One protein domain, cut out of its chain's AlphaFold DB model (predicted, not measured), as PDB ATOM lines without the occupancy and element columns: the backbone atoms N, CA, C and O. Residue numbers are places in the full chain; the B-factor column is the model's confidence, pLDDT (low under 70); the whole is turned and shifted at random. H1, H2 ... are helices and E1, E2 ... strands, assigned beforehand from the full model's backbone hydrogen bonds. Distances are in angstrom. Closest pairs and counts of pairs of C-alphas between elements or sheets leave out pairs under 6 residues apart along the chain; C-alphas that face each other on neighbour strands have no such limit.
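AT A GLANCE: This is residues 5 to 76 of the 76 residues of an uncharacterized protein of Granulicatella sp. WM01 (UniProt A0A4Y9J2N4). A small antiparallel sheet of three strands, E1, E2 and E3, has the first half of the long helix H1 packed on one face, over E2, while H3 packs near the edge strand E1. The rest of H1 runs on past the sheet, where the short H2 folds back beside its last residues; the turn between E1 and E2 lies at the opposite end of the long axis. The printed part has 72 residues with three named strands and then three named helices, in the order E1 E2 E3 H1 H2 H3, and its class is mixed, helices and strands. The whole is compact, with a radius of gyration of the C-alphas of 12.6 A, yet elongated in outline, 41 by 24 by 17 A.

HOW THE PARTS SIT: The sheet runs E1, residues 5 to 10, then E2, residues 16 to 22, then E3, residues 25 to 31, and is a meander, each strand the antiparallel neighbour of the one before. E1 and E2 form a hairpin at 160 degrees, with N 7 and O 19 within hydrogen-bond range at 2.9 A. E2 and E3 form another at 167 degrees, with N 20 and O 28 at 2.9 A and N 22 and O 25 at 2.8 A. H1, residues 33 to 49, is on the sheet at a height of 11.0 A and lies over E2, along the strands, at 19 degrees to E2 on the local plane; its residues 33 to 40 come near the sheet, and the closest C-alphas of H1 and E2 are those of Tyr 33 and Tyr 18, 6.4 A apart. H3, residues 65 to 74, is on the sheet too, and the closest C-alphas of H3 and E1 are those of Asn 69 and Glu 5, 6.7 A apart. H1 and H3 on one face of the sheet make two layers with it. H1 and H3 are close but not clearly touching, with the closest C-alphas, those of Met 40 and Phe 68, 8.0 A apart; they run the same way at a shallow tilt of 33 degrees, only just short of steep. H2, residues 55 to 60, touches H1, which meets it with residues 44 to 48 alone; the closest C-alphas, those of Ile 44 and Ala 58, are 6.2 A apart. H1 and H2 form a helical hairpin, opposite ways at a shallow tilt of 22 degrees. H2 is not on the sheet and is apart from H3. In H1 and H3 every O i to N i+4 pair is within hydrogen-bond range; in H2 1 of 2 is.

IN THESE COORDINATES: E1 begins at C-alpha 5, (-42.682, -17.210, -3.954), and measures 16.6 A; E2 measures 20.2 A and E3 14.5 A. H1 measures 24.3 A, from C-alpha 33 at (-36.487, -6.602, 3.956) to C-alpha 49. H2 measures 9.2 A, and H3, 14.2 A, ends at C-alpha 74, (-36.057, -22.036, -13.682).

THE WHOLE: The two C-alphas farthest apart are those of His 13 and Gly 51, at 42.0 A. The printed part has no cut, and the links between successive elements are tight. The mean pLDDT of the printed part is 87.2, and residue 76, the chain's last, is the one under 70.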
ATOM      1  N   GLU A   5     -42.052 -18.402  -3.387       85.56
ATOM      2  CA  GLU A   5     -42.682 -17.210  -3.954       85.56
ATOM      3  C   GLU A   5     -42.536 -16.057  -2.964       85.56
ATOM      4  O   GLU A   5     -42.739 -16.236  -1.763       85.56
ATOM      5  N   ILE A   6     -42.157 -14.881  -3.466       86.69
ATOM      6  CA  ILE A   6     -42.039 -13.661  -2.665       86.69
ATOM      7  C   ILE A   6     -43.150 -12.693  -3.064       86.69
ATOM      8  O   ILE A   6     -43.259 -12.302  -4.227       86.69
ATOM      9  N   GLU A   7     -43.918 -12.252  -2.075       88.75
ATOM     10  CA  GLU A   7     -44.947 -11.225  -2.201       88.75
ATOM     11  C   GLU A   7     -44.489  -9.939  -1.502       88.75
ATOM     12  O   GLU A   7     -43.893  -9.974  -0.422       88.75
ATOM     13  N   ILE A   8     -44.769  -8.787  -2.120       89.69
ATOM     14  CA  ILE A   8     -44.452  -7.464  -1.570       89.69
ATOM     15  C   ILE A   8     -45.761  -6.713  -1.355       89.69
ATOM     16  O   ILE A   8     -46.466  -6.402  -2.319       89.69
ATOM     17  N   GLU A   9     -46.060  -6.372  -0.106       89.31
ATOM     18  CA  GLU A   9     -47.215  -5.548   0.238       89.31
ATOM     19  C   GLU A   9     -46.781  -4.105   0.515       89.31
ATOM     20  O   GLU A   9     -45.806  -3.838   1.224       89.31
ATOM     21  N   TYR A  10     -47.510  -3.155  -0.075       87.19
ATOM     22  CA  TYR A  10     -47.249  -1.725   0.052       87.19
ATOM     23  C   TYR A  10     -48.258  -1.096   1.008       87.19
ATOM     24  O   TYR A  10     -49.455  -1.030   0.720       87.19
ATOM     25  N   HIS A  11     -47.758  -0.566   2.120       83.44
ATOM     26  CA  HIS A  11     -48.567   0.048   3.165       83.44
ATOM     27  C   HIS A  11     -48.699   1.559   2.978       83.44
ATOM     28  O   HIS A  11     -47.972   2.218   2.221       83.44
ATOM     29  N   LYS A  12     -49.652   2.146   3.711       72.19
ATOM     30  CA  LYS A  12     -49.786   3.606   3.794       72.19
ATOM     31  C   LYS A  12     -48.475   4.190   4.331       72.19
ATOM     32  O   LYS A  12     -47.883   3.630   5.239       72.19
ATOM     33  N   HIS A  13     -48.048   5.325   3.776       78.00
ATOM     34  CA  HIS A  13     -46.763   5.985   4.070       78.00
ATOM     35  C   HIS A  13     -45.503   5.343   3.460       78.00
ATOM     36  O   HIS A  13     -44.403   5.807   3.744       78.00
ATOM     37  N   GLY A  14     -45.642   4.375   2.546       77.25
ATOM     38  CA  GLY A  14     -44.509   3.838   1.782       77.25
ATOM     39  C   GLY A  14     -43.701   2.767   2.517       77.25
ATOM     40  O   GLY A  14     -42.651   2.356   2.023       77.25
ATOM     41  N   GLU A  15     -44.197   2.303   3.664       83.31
ATOM     42  CA  GLU A  15     -43.713   1.084   4.303       83.31
ATOM     43  C   GLU A  15     -43.998  -0.123   3.403       83.31
ATOM     44  O   GLU A  15     -44.999  -0.167   2.682       83.31
ATOM     45  N   LYS A  16     -43.088  -1.095   3.421       89.50
ATOM     46  CA  LYS A  16     -43.202  -2.332   2.651       89.50
ATOM     47  C   LYS A  16     -43.024  -3.504   3.590       89.50
ATOM     48  O   LYS A  16     -42.058  -3.510   4.354       89.50
ATOM     49  N   THR A  17     -43.912  -4.481   3.492       92.62
ATOM     50  CA  THR A  17     -43.705  -5.791   4.103       92.62
ATOM     51  C   THR A  17     -43.443  -6.821   3.019       92.62
ATOM     52  O   THR A  17     -43.850  -6.666   1.864       92.62
ATOM     53  N   TYR A  18     -42.700  -7.851   3.398       93.25
ATOM     54  CA  TYR A  18     -42.283  -8.921   2.513       93.25
ATOM     55  C   TYR A  18     -42.759 -10.240   3.094       93.25
ATOM     56  O   TYR A  18     -42.546 -10.519   4.276       93.25
ATOM     57  N   SER A  19     -43.372 -11.055   2.252       93.69
ATOM     58  CA  SER A  19     -43.791 -12.399   2.613       93.69
ATOM     59  C   SER A  19     -43.138 -13.390   1.665       93.69
ATOM     60  O   SER A  19     -42.982 -13.111   0.480       93.69
ATOM     61  N   MET A  20     -42.728 -14.536   2.194       92.56
ATOM     62  CA  MET A  20     -42.154 -15.627   1.419       92.56
ATOM     63  C   MET A  20     -42.930 -16.899   1.732       92.56
ATOM     64  O   MET A  20     -43.069 -17.265   2.903       92.56
ATOM     65  N   THR A  21     -43.416 -17.577   0.698       90.88
ATOM     66  CA  THR A  21     -44.071 -18.880   0.821       90.88
ATOM     67  C   THR A  21     -43.181 -19.984   0.273       90.88
ATOM     68  O   THR A  21     -42.342 -19.768  -0.601       90.88
ATOM     69  N   HIS A  22     -43.366 -21.186   0.804       88.31
ATOM     70  CA  HIS A  22     -42.772 -22.419   0.322       88.31
ATOM     71  C   HIS A  22     -43.869 -23.477   0.286       88.31
ATOM     72  O   HIS A  22     -44.468 -23.776   1.314       88.31
ATOM     73  N   HIS A  23     -44.179 -24.018  -0.895       84.62
ATOM     74  CA  HIS A  23     -45.307 -24.951  -1.062       84.62
ATOM     75  C   HIS A  23     -46.671 -24.409  -0.580       84.62
ATOM     76  O   HIS A  23     -47.558 -25.179  -0.222       84.62
ATOM     77  N   GLY A  24     -46.855 -23.086  -0.619       82.12
ATOM     78  CA  GLY A  24     -48.076 -22.422  -0.155       82.12
ATOM     79  C   GLY A  24     -48.118 -22.141   1.349       82.12
ATOM     80  O   GLY A  24     -49.041 -21.466   1.795       82.12
ATOM     81  N   ASP A  25     -47.117 -22.585   2.113       87.62
ATOM     82  CA  ASP A  25     -46.966 -22.244   3.527       87.62
ATOM     83  C   ASP A  25     -46.051 -21.026   3.680       87.62
ATOM     84  O   ASP A  25     -44.957 -20.982   3.109       87.62
ATOM     85  N   TYR A  26     -46.471 -20.028   4.461       87.75
ATOM     86  CA  TYR A  26     -45.621 -18.878   4.766       87.75
ATOM     87  C   TYR A  26     -44.432 -19.308   5.629       87.75
ATOM     88  O   TYR A  26     -44.593 -19.849   6.724       87.75
ATOM     89  N   ILE A  27     -43.227 -19.019   5.141       92.50
ATOM     90  CA  ILE A  27     -41.979 -19.124   5.910       92.50
ATOM     91  C   ILE A  27     -41.491 -17.757   6.396       92.50
ATOM     92  O   ILE A  27     -40.684 -17.686   7.320       92.50
ATOM     93  N   LEU A  28     -42.019 -16.688   5.796       93.12
ATOM     94  CA  LEU A  28     -41.961 -15.313   6.272       93.12
ATOM     95  C   LEU A  28     -43.319 -14.666   5.983       93.12
ATOM     96  O   LEU A  28     -43.773 -14.702   4.842       93.12
ATOM     97  N   GLU A  29     -43.952 -14.066   6.985       94.75
ATOM     98  CA  GLU A  29     -45.233 -13.371   6.837       94.75
ATOM     99  C   GLU A  29     -45.094 -11.941   7.359       94.75
ATOM    100  O   GLU A  29     -44.749 -11.735   8.522       94.75
ATOM    101  N   ASN A  30     -45.362 -10.955   6.499       92.00
ATOM    102  CA  ASN A  30     -45.302  -9.530   6.834       92.00
ATOM    103  C   ASN A  30     -43.969  -9.071   7.456       92.00
ATOM    104  O   ASN A  30     -43.935  -8.209   8.335       92.00
ATOM    105  N   GLY A  31     -42.867  -9.643   6.977       92.75
ATOM    106  CA  GLY A  31     -41.528  -9.364   7.467       92.75
ATOM    107  C   GLY A  31     -40.905  -8.099   6.888       92.75
ATOM    108  O   GLY A  31     -41.401  -7.464   5.952       92.75
ATOM    109  N   THR A  32     -39.755  -7.756   7.444       93.12
ATOM    110  CA  THR A  32     -38.853  -6.720   6.953       93.12
ATOM    111  C   THR A  32     -38.024  -7.214   5.765       93.12
ATOM    112  O   THR A  32     -37.872  -8.411   5.515       93.12
ATOM    113  N   TYR A  33     -37.421  -6.272   5.037       91.12
ATOM    114  CA  TYR A  33     -36.487  -6.602   3.956       91.12
ATOM    115  C   TYR A  33     -35.255  -7.375   4.458       91.12
ATOM    116  O   TYR A  33     -34.727  -8.230   3.752       91.12
ATOM    117  N   GLU A  34     -34.795  -7.087   5.678       92.19
ATOM    118  CA  GLU A  34     -33.643  -7.768   6.279       92.19
ATOM    119  C   GLU A  34     -33.954  -9.241   6.565       92.19
ATOM    120  O   GLU A  34     -33.156 -10.117   6.228       92.19
ATOM    121  N   GLU A  35     -35.144  -9.524   7.102       93.44
ATOM    122  CA  GLU A  35     -35.619 -10.893   7.314       93.44
ATOM    123  C   GLU A  35     -35.744 -11.641   5.984       93.44
ATOM    124  O   GLU A  35     -35.240 -12.759   5.862       93.44
ATOM    125  N   LEU A  36     -36.309 -11.002   4.953       93.19
ATOM    126  CA  LEU A  36     -36.372 -11.580   3.609       93.19
ATOM    127  C   LEU A  36     -34.976 -11.950   3.087       93.19
ATOM    128  O   LEU A  36     -34.756 -13.088   2.671       93.19
ATOM    129  N   CYS A  37     -34.020 -11.020   3.148       91.75
ATOM    130  CA  CYS A  37     -32.646 -11.257   2.701       91.75
ATOM    131  C   CYS A  37     -31.984 -12.411   3.464       91.75
ATOM    132  O   CYS A  37     -31.218 -13.181   2.882       91.75
ATOM    133  N   TRP A  38     -32.279 -12.556   4.758       92.31
ATOM    134  CA  TRP A  38     -31.776 -13.668   5.556       92.31
ATOM    135  C   TRP A  38     -32.321 -15.015   5.070       92.31
ATOM    136  O   TRP A  38     -31.544 -15.960   4.908       92.31
ATOM    137  N   HIS A  39     -33.621 -15.098   4.769       91.94
ATOM    138  CA  HIS A  39     -34.228 -16.296   4.184       91.94
ATOM    139  C   HIS A  39     -33.662 -16.606   2.793       91.94
ATOM    140  O   HIS A  39     -33.216 -17.732   2.566       91.94
ATOM    141  N   MET A  40     -33.583 -15.608   1.903       91.50
ATOM    142  CA  MET A  40     -32.982 -15.757   0.570       91.50
ATOM    143  C   MET A  40     -31.557 -16.308   0.666       91.50
ATOM    144  O   MET A  40     -31.207 -17.250  -0.038       91.50
ATOM    145  N   ARG A  41     -30.745 -15.775   1.588       91.50
ATOM    146  CA  ARG A  41     -29.366 -16.227   1.796       91.50
ATOM    147  C   ARG A  41     -29.267 -17.685   2.209       91.50
ATOM    148  O   ARG A  41     -28.348 -18.365   1.762       91.50
ATOM    149  N   ARG A  42     -30.169 -18.164   3.065       90.88
ATOM    150  CA  ARG A  42     -30.184 -19.578   3.460       90.88
ATOM    151  C   ARG A  42     -30.480 -20.474   2.265       90.88
ATOM    152  O   ARG A  42     -29.701 -21.376   2.004       90.88
ATOM    153  N   ILE A  43     -31.523 -20.149   1.505       90.00
ATOM    154  CA  ILE A  43     -31.934 -20.933   0.334       90.00
ATOM    155  C   ILE A  43     -30.826 -20.950  -0.727       90.00
ATOM    156  O   ILE A  43     -30.479 -22.002  -1.248       90.00
ATOM    157  N   ILE A  44     -30.223 -19.794  -1.006       89.69
ATOM    158  CA  ILE A  44     -29.110 -19.676  -1.953       89.69
ATOM    159  C   ILE A  44     -27.905 -20.513  -1.504       89.69
ATOM    160  O   ILE A  44     -27.298 -21.191  -2.327       89.69
ATOM    161  N   ASN A  45     -27.557 -20.497  -0.213       90.50
ATOM    162  CA  ASN A  45     -26.470 -21.336   0.299       90.50
ATOM    163  C   ASN A  45     -26.770 -22.826   0.106       90.50
ATOM    164  O   ASN A  45     -25.886 -23.547  -0.346       90.50
ATOM    165  N   ASP A  46     -28.002 -23.262   0.378       89.81
ATOM    166  CA  ASP A  46     -28.418 -24.650   0.156       89.81
ATOM    167  C   ASP A  46     -28.274 -25.018  -1.340       89.81
ATOM    168  O   ASP A  46     -27.688 -26.045  -1.678       89.81
ATOM    169  N   CYS A  47     -28.681 -24.134  -2.262       88.31
ATOM    170  CA  CYS A  47     -28.497 -24.331  -3.708       88.31
ATOM    171  C   CYS A  47     -27.019 -24.412  -4.136       88.31
ATOM    172  O   CYS A  47     -26.684 -25.169  -5.053       88.31
ATOM    173  N   ILE A  48     -26.124 -23.645  -3.501       89.81
ATOM    174  CA  ILE A  48     -24.674 -23.746  -3.738       89.81
ATOM    175  C   ILE A  48     -24.151 -25.099  -3.244       89.81
ATOM    176  O   ILE A  48     -23.390 -25.756  -3.955       89.81
ATOM    177  N   GLU A  49     -24.541 -25.517  -2.037       91.00
ATOM    178  CA  GLU A  49     -24.109 -26.786  -1.436       91.00
ATOM    179  C   GLU A  49     -24.573 -27.997  -2.258       91.00
ATOM    180  O   GLU A  49     -23.823 -28.962  -2.418       91.00
ATOM    181  N   GLU A  50     -25.764 -27.919  -2.852       89.75
ATOM    182  CA  GLU A  50     -26.302 -28.937  -3.759       89.75
ATOM    183  C   GLU A  50     -25.724 -28.858  -5.188       89.75
ATOM    184  O   GLU A  50     -26.002 -29.720  -6.025       89.75
ATOM    185  N   GLY A  51     -24.881 -27.860  -5.479       88.44
ATOM    186  CA  GLY A  51     -24.215 -27.691  -6.773       88.44
ATOM    187  C   GLY A  51     -25.127 -27.182  -7.893       88.44
ATOM    188  O   GLY A  51     -24.801 -27.358  -9.068       88.44
ATOM    189  N   MET A  52     -26.259 -26.564  -7.549       86.88
ATOM    190  CA  MET A  52     -27.228 -26.016  -8.508       86.88
ATOM    191  C   MET A  52     -26.810 -24.655  -9.059       86.88
ATOM    192  O   MET A  52     -27.194 -24.291 -10.167       86.88
ATOM    193  N   MET A  53     -26.016 -23.908  -8.293       86.69
ATOM    194  CA  MET A  53     -25.485 -22.611  -8.695       86.69
ATOM    195  C   MET A  53     -24.083 -22.397  -8.135       86.69
ATOM    196  O   MET A  53     -23.706 -22.994  -7.123       86.69
ATOM    197  N   ASN A  54     -23.302 -21.528  -8.775       85.81
ATOM    198  CA  ASN A  54     -22.002 -21.152  -8.234       85.81
ATOM    199  C   ASN A  54     -22.117 -19.961  -7.268       85.81
ATOM    200  O   ASN A  54     -23.057 -19.169  -7.307       85.81
ATOM    201  N   GLN A  55     -21.121 -19.822  -6.392       84.12
ATOM    202  CA  GLN A  55     -21.114 -18.788  -5.357       84.12
ATOM    203  C   GLN A  55     -21.092 -17.353  -5.922       84.12
ATOM    204  O   GLN A  55     -21.546 -16.435  -5.246       84.12
ATOM    205  N   ALA A  56     -20.572 -17.139  -7.135       82.62
ATOM    206  CA  ALA A  56     -20.524 -15.806  -7.736       82.62
ATOM    207  C   ALA A  56     -21.922 -15.341  -8.178       82.62
ATOM    208  O   ALA A  56     -22.343 -14.256  -7.798       82.62
ATOM    209  N   GLU A  57     -22.666 -16.197  -8.884       80.19
ATOM    210  CA  GLU A  57     -24.053 -15.942  -9.311       80.19
ATOM    211  C   GLU A  57     -25.000 -15.758  -8.115       80.19
ATOM    212  O   GLU A  57     -25.929 -14.957  -8.144       80.19
ATOM    213  N   ALA A  58     -24.732 -16.483  -7.030       79.06
ATOM    214  CA  ALA A  58     -25.503 -16.441  -5.797       79.06
ATOM    215  C   ALA A  58     -25.468 -15.091  -5.067       79.06
ATOM    216  O   ALA A  58     -26.484 -14.663  -4.516       79.06
ATOM    217  N   TYR A  59     -24.312 -14.420  -5.020       76.06
ATOM    218  CA  TYR A  59     -24.199 -13.155  -4.289       76.06
ATOM    219  C   TYR A  59     -24.874 -11.988  -5.006       76.06
ATOM    220  O   TYR A  59     -25.382 -11.098  -4.326       76.06
ATOM    221  N   ASP A  60     -24.929 -12.017  -6.338       83.25
ATOM    222  CA  ASP A  60     -25.615 -10.993  -7.134       83.25
ATOM    223  C   ASP A  60     -27.144 -11.057  -6.959       83.25
ATOM    224  O   ASP A  60     -27.834 -10.051  -7.098       83.25
ATOM    225  N   MET A  61     -27.669 -12.223  -6.580       84.88
ATOM    226  CA  MET A  61     -29.102 -12.482  -6.414       84.88
ATOM    227  C   MET A  61     -29.650 -12.060  -5.038       84.88
ATOM    228  O   MET A  61     -30.863 -11.984  -4.830       84.88
ATOM    229  N   LEU A  62     -28.781 -11.781  -4.061       83.31
ATOM    230  CA  LEU A  62     -29.214 -11.390  -2.721       83.31
ATOM    231  C   LEU A  62     -29.853 -10.001  -2.725       83.31
ATOM    232  O   LEU A  62     -29.190  -8.991  -2.944       83.31
ATOM    233  N   GLY A  63     -31.144  -9.955  -2.399       80.19
ATOM    234  CA  GLY A  63     -31.919  -8.716  -2.393       80.19
ATOM    235  C   GLY A  63     -32.501  -8.324  -3.756       80.19
ATOM    236  O   GLY A  63     -33.363  -7.446  -3.814       80.19
ATOM    237  N   ASP A  64     -32.109  -9.004  -4.835       89.38
ATOM    238  CA  ASP A  64     -32.756  -8.893  -6.141       89.38
ATOM    239  C   ASP A  64     -33.928  -9.886  -6.211       89.38
ATOM    240  O   ASP A  64     -33.789 -11.043  -6.605       89.38
ATOM    241  N   ILE A  65     -35.098  -9.437  -5.745       87.00
ATOM    242  CA  ILE A  65     -36.322 -10.253  -5.693       87.00
ATOM    243  C   ILE A  65     -36.733 -10.759  -7.091       87.00
ATOM    244  O   ILE A  65     -37.035 -11.948  -7.200       87.00
ATOM    245  N   PRO A  66     -36.750  -9.927  -8.159       88.25
ATOM    246  CA  PRO A  66     -37.001 -10.412  -9.514       88.25
ATOM    247  C   PRO A  66     -36.049 -11.531  -9.941       88.25
ATOM    248  O   PRO A  66     -36.519 -12.594 -10.339       88.25
ATOM    249  N   MET A  67     -34.735 -11.329  -9.795       88.44
ATOM    250  CA  MET A  67     -33.743 -12.331 -10.193       88.44
ATOM    251  C   MET A  67     -33.884 -13.624  -9.380       88.44
ATOM    252  O   MET A  67     -33.792 -14.718  -9.935       88.44
ATOM    253  N   PHE A  68     -34.154 -13.515  -8.077       88.56
ATOM    254  CA  PHE A  68     -34.405 -14.672  -7.222       88.56
ATOM    255  C   PHE A  68     -35.640 -15.462  -7.660       88.56
ATOM    256  O   PHE A  68     -35.579 -16.686  -7.761       88.56
ATOM    257  N   ASN A  69     -36.749 -14.778  -7.953       85.94
ATOM    258  CA  ASN A  69     -37.965 -15.436  -8.427       85.94
ATOM    259  C   ASN A  69     -37.735 -16.116  -9.786       85.94
ATOM    260  O   ASN A  69     -38.117 -17.272  -9.944       85.94
ATOM    261  N   GLU A  70     -37.056 -15.458 -10.733       87.56
ATOM    262  CA  GLU A  70     -36.703 -16.052 -12.033       87.56
ATOM    263  C   GLU A  70     -35.837 -17.312 -11.874       87.56
ATOM    264  O   GLU A  70     -36.085 -18.334 -12.521       87.56
ATOM    265  N   PHE A  71     -34.849 -17.274 -10.976       86.94
ATOM    266  CA  PHE A  71     -34.020 -18.436 -10.668       86.94
ATOM    267  C   PHE A  71     -34.852 -19.587 -10.084       86.94
ATOM    268  O   PHE A  71     -34.769 -20.712 -10.578       86.94
ATOM    269  N   MET A  72     -35.704 -19.311  -9.092       84.94
ATOM    270  CA  MET A  72     -36.586 -20.319  -8.488       84.94
ATOM    271  C   MET A  72     -37.555 -20.931  -9.508       84.94
ATOM    272  O   MET A  72     -37.782 -22.141  -9.497       84.94
ATOM    273  N   GLU A  73     -38.085 -20.129 -10.436       83.44
ATOM    274  CA  GLU A  73     -38.931 -20.619 -11.526       83.44
ATOM    275  C   GLU A  73     -38.164 -21.519 -12.501       83.44
ATOM    276  O   GLU A  73     -38.700 -22.539 -12.928       83.44
ATOM    277  N   SER A  74     -36.895 -21.216 -12.792       84.38
ATOM    278  CA  SER A  74     -36.057 -22.036 -13.682       84.38
ATOM    279  C   SER A  74     -35.745 -23.441 -13.139       84.38
ATOM    280  O   SER A  74     -35.427 -24.344 -13.912       84.38
ATOM    281  N   MET A  75     -35.854 -23.640 -11.821       76.00
ATOM    282  CA  MET A  75     -35.619 -24.926 -11.147       76.00
ATOM    283  C   MET A  75     -36.857 -25.847 -11.115       76.00
ATOM    284  O   MET A  75     -36.817 -26.938 -10.527       76.00
ATOM    285  N   THR A  76     -37.981 -25.418 -11.698       65.62
ATOM    286  CA  THR A  76     -39.270 -26.133 -11.651       65.62
ATOM    287  C   THR A  76     -39.557 -26.874 -12.946       65.62
ATOM    288  O   THR A  76     -39.952 -28.058 -12.828       65.62
TER     289      THR A  76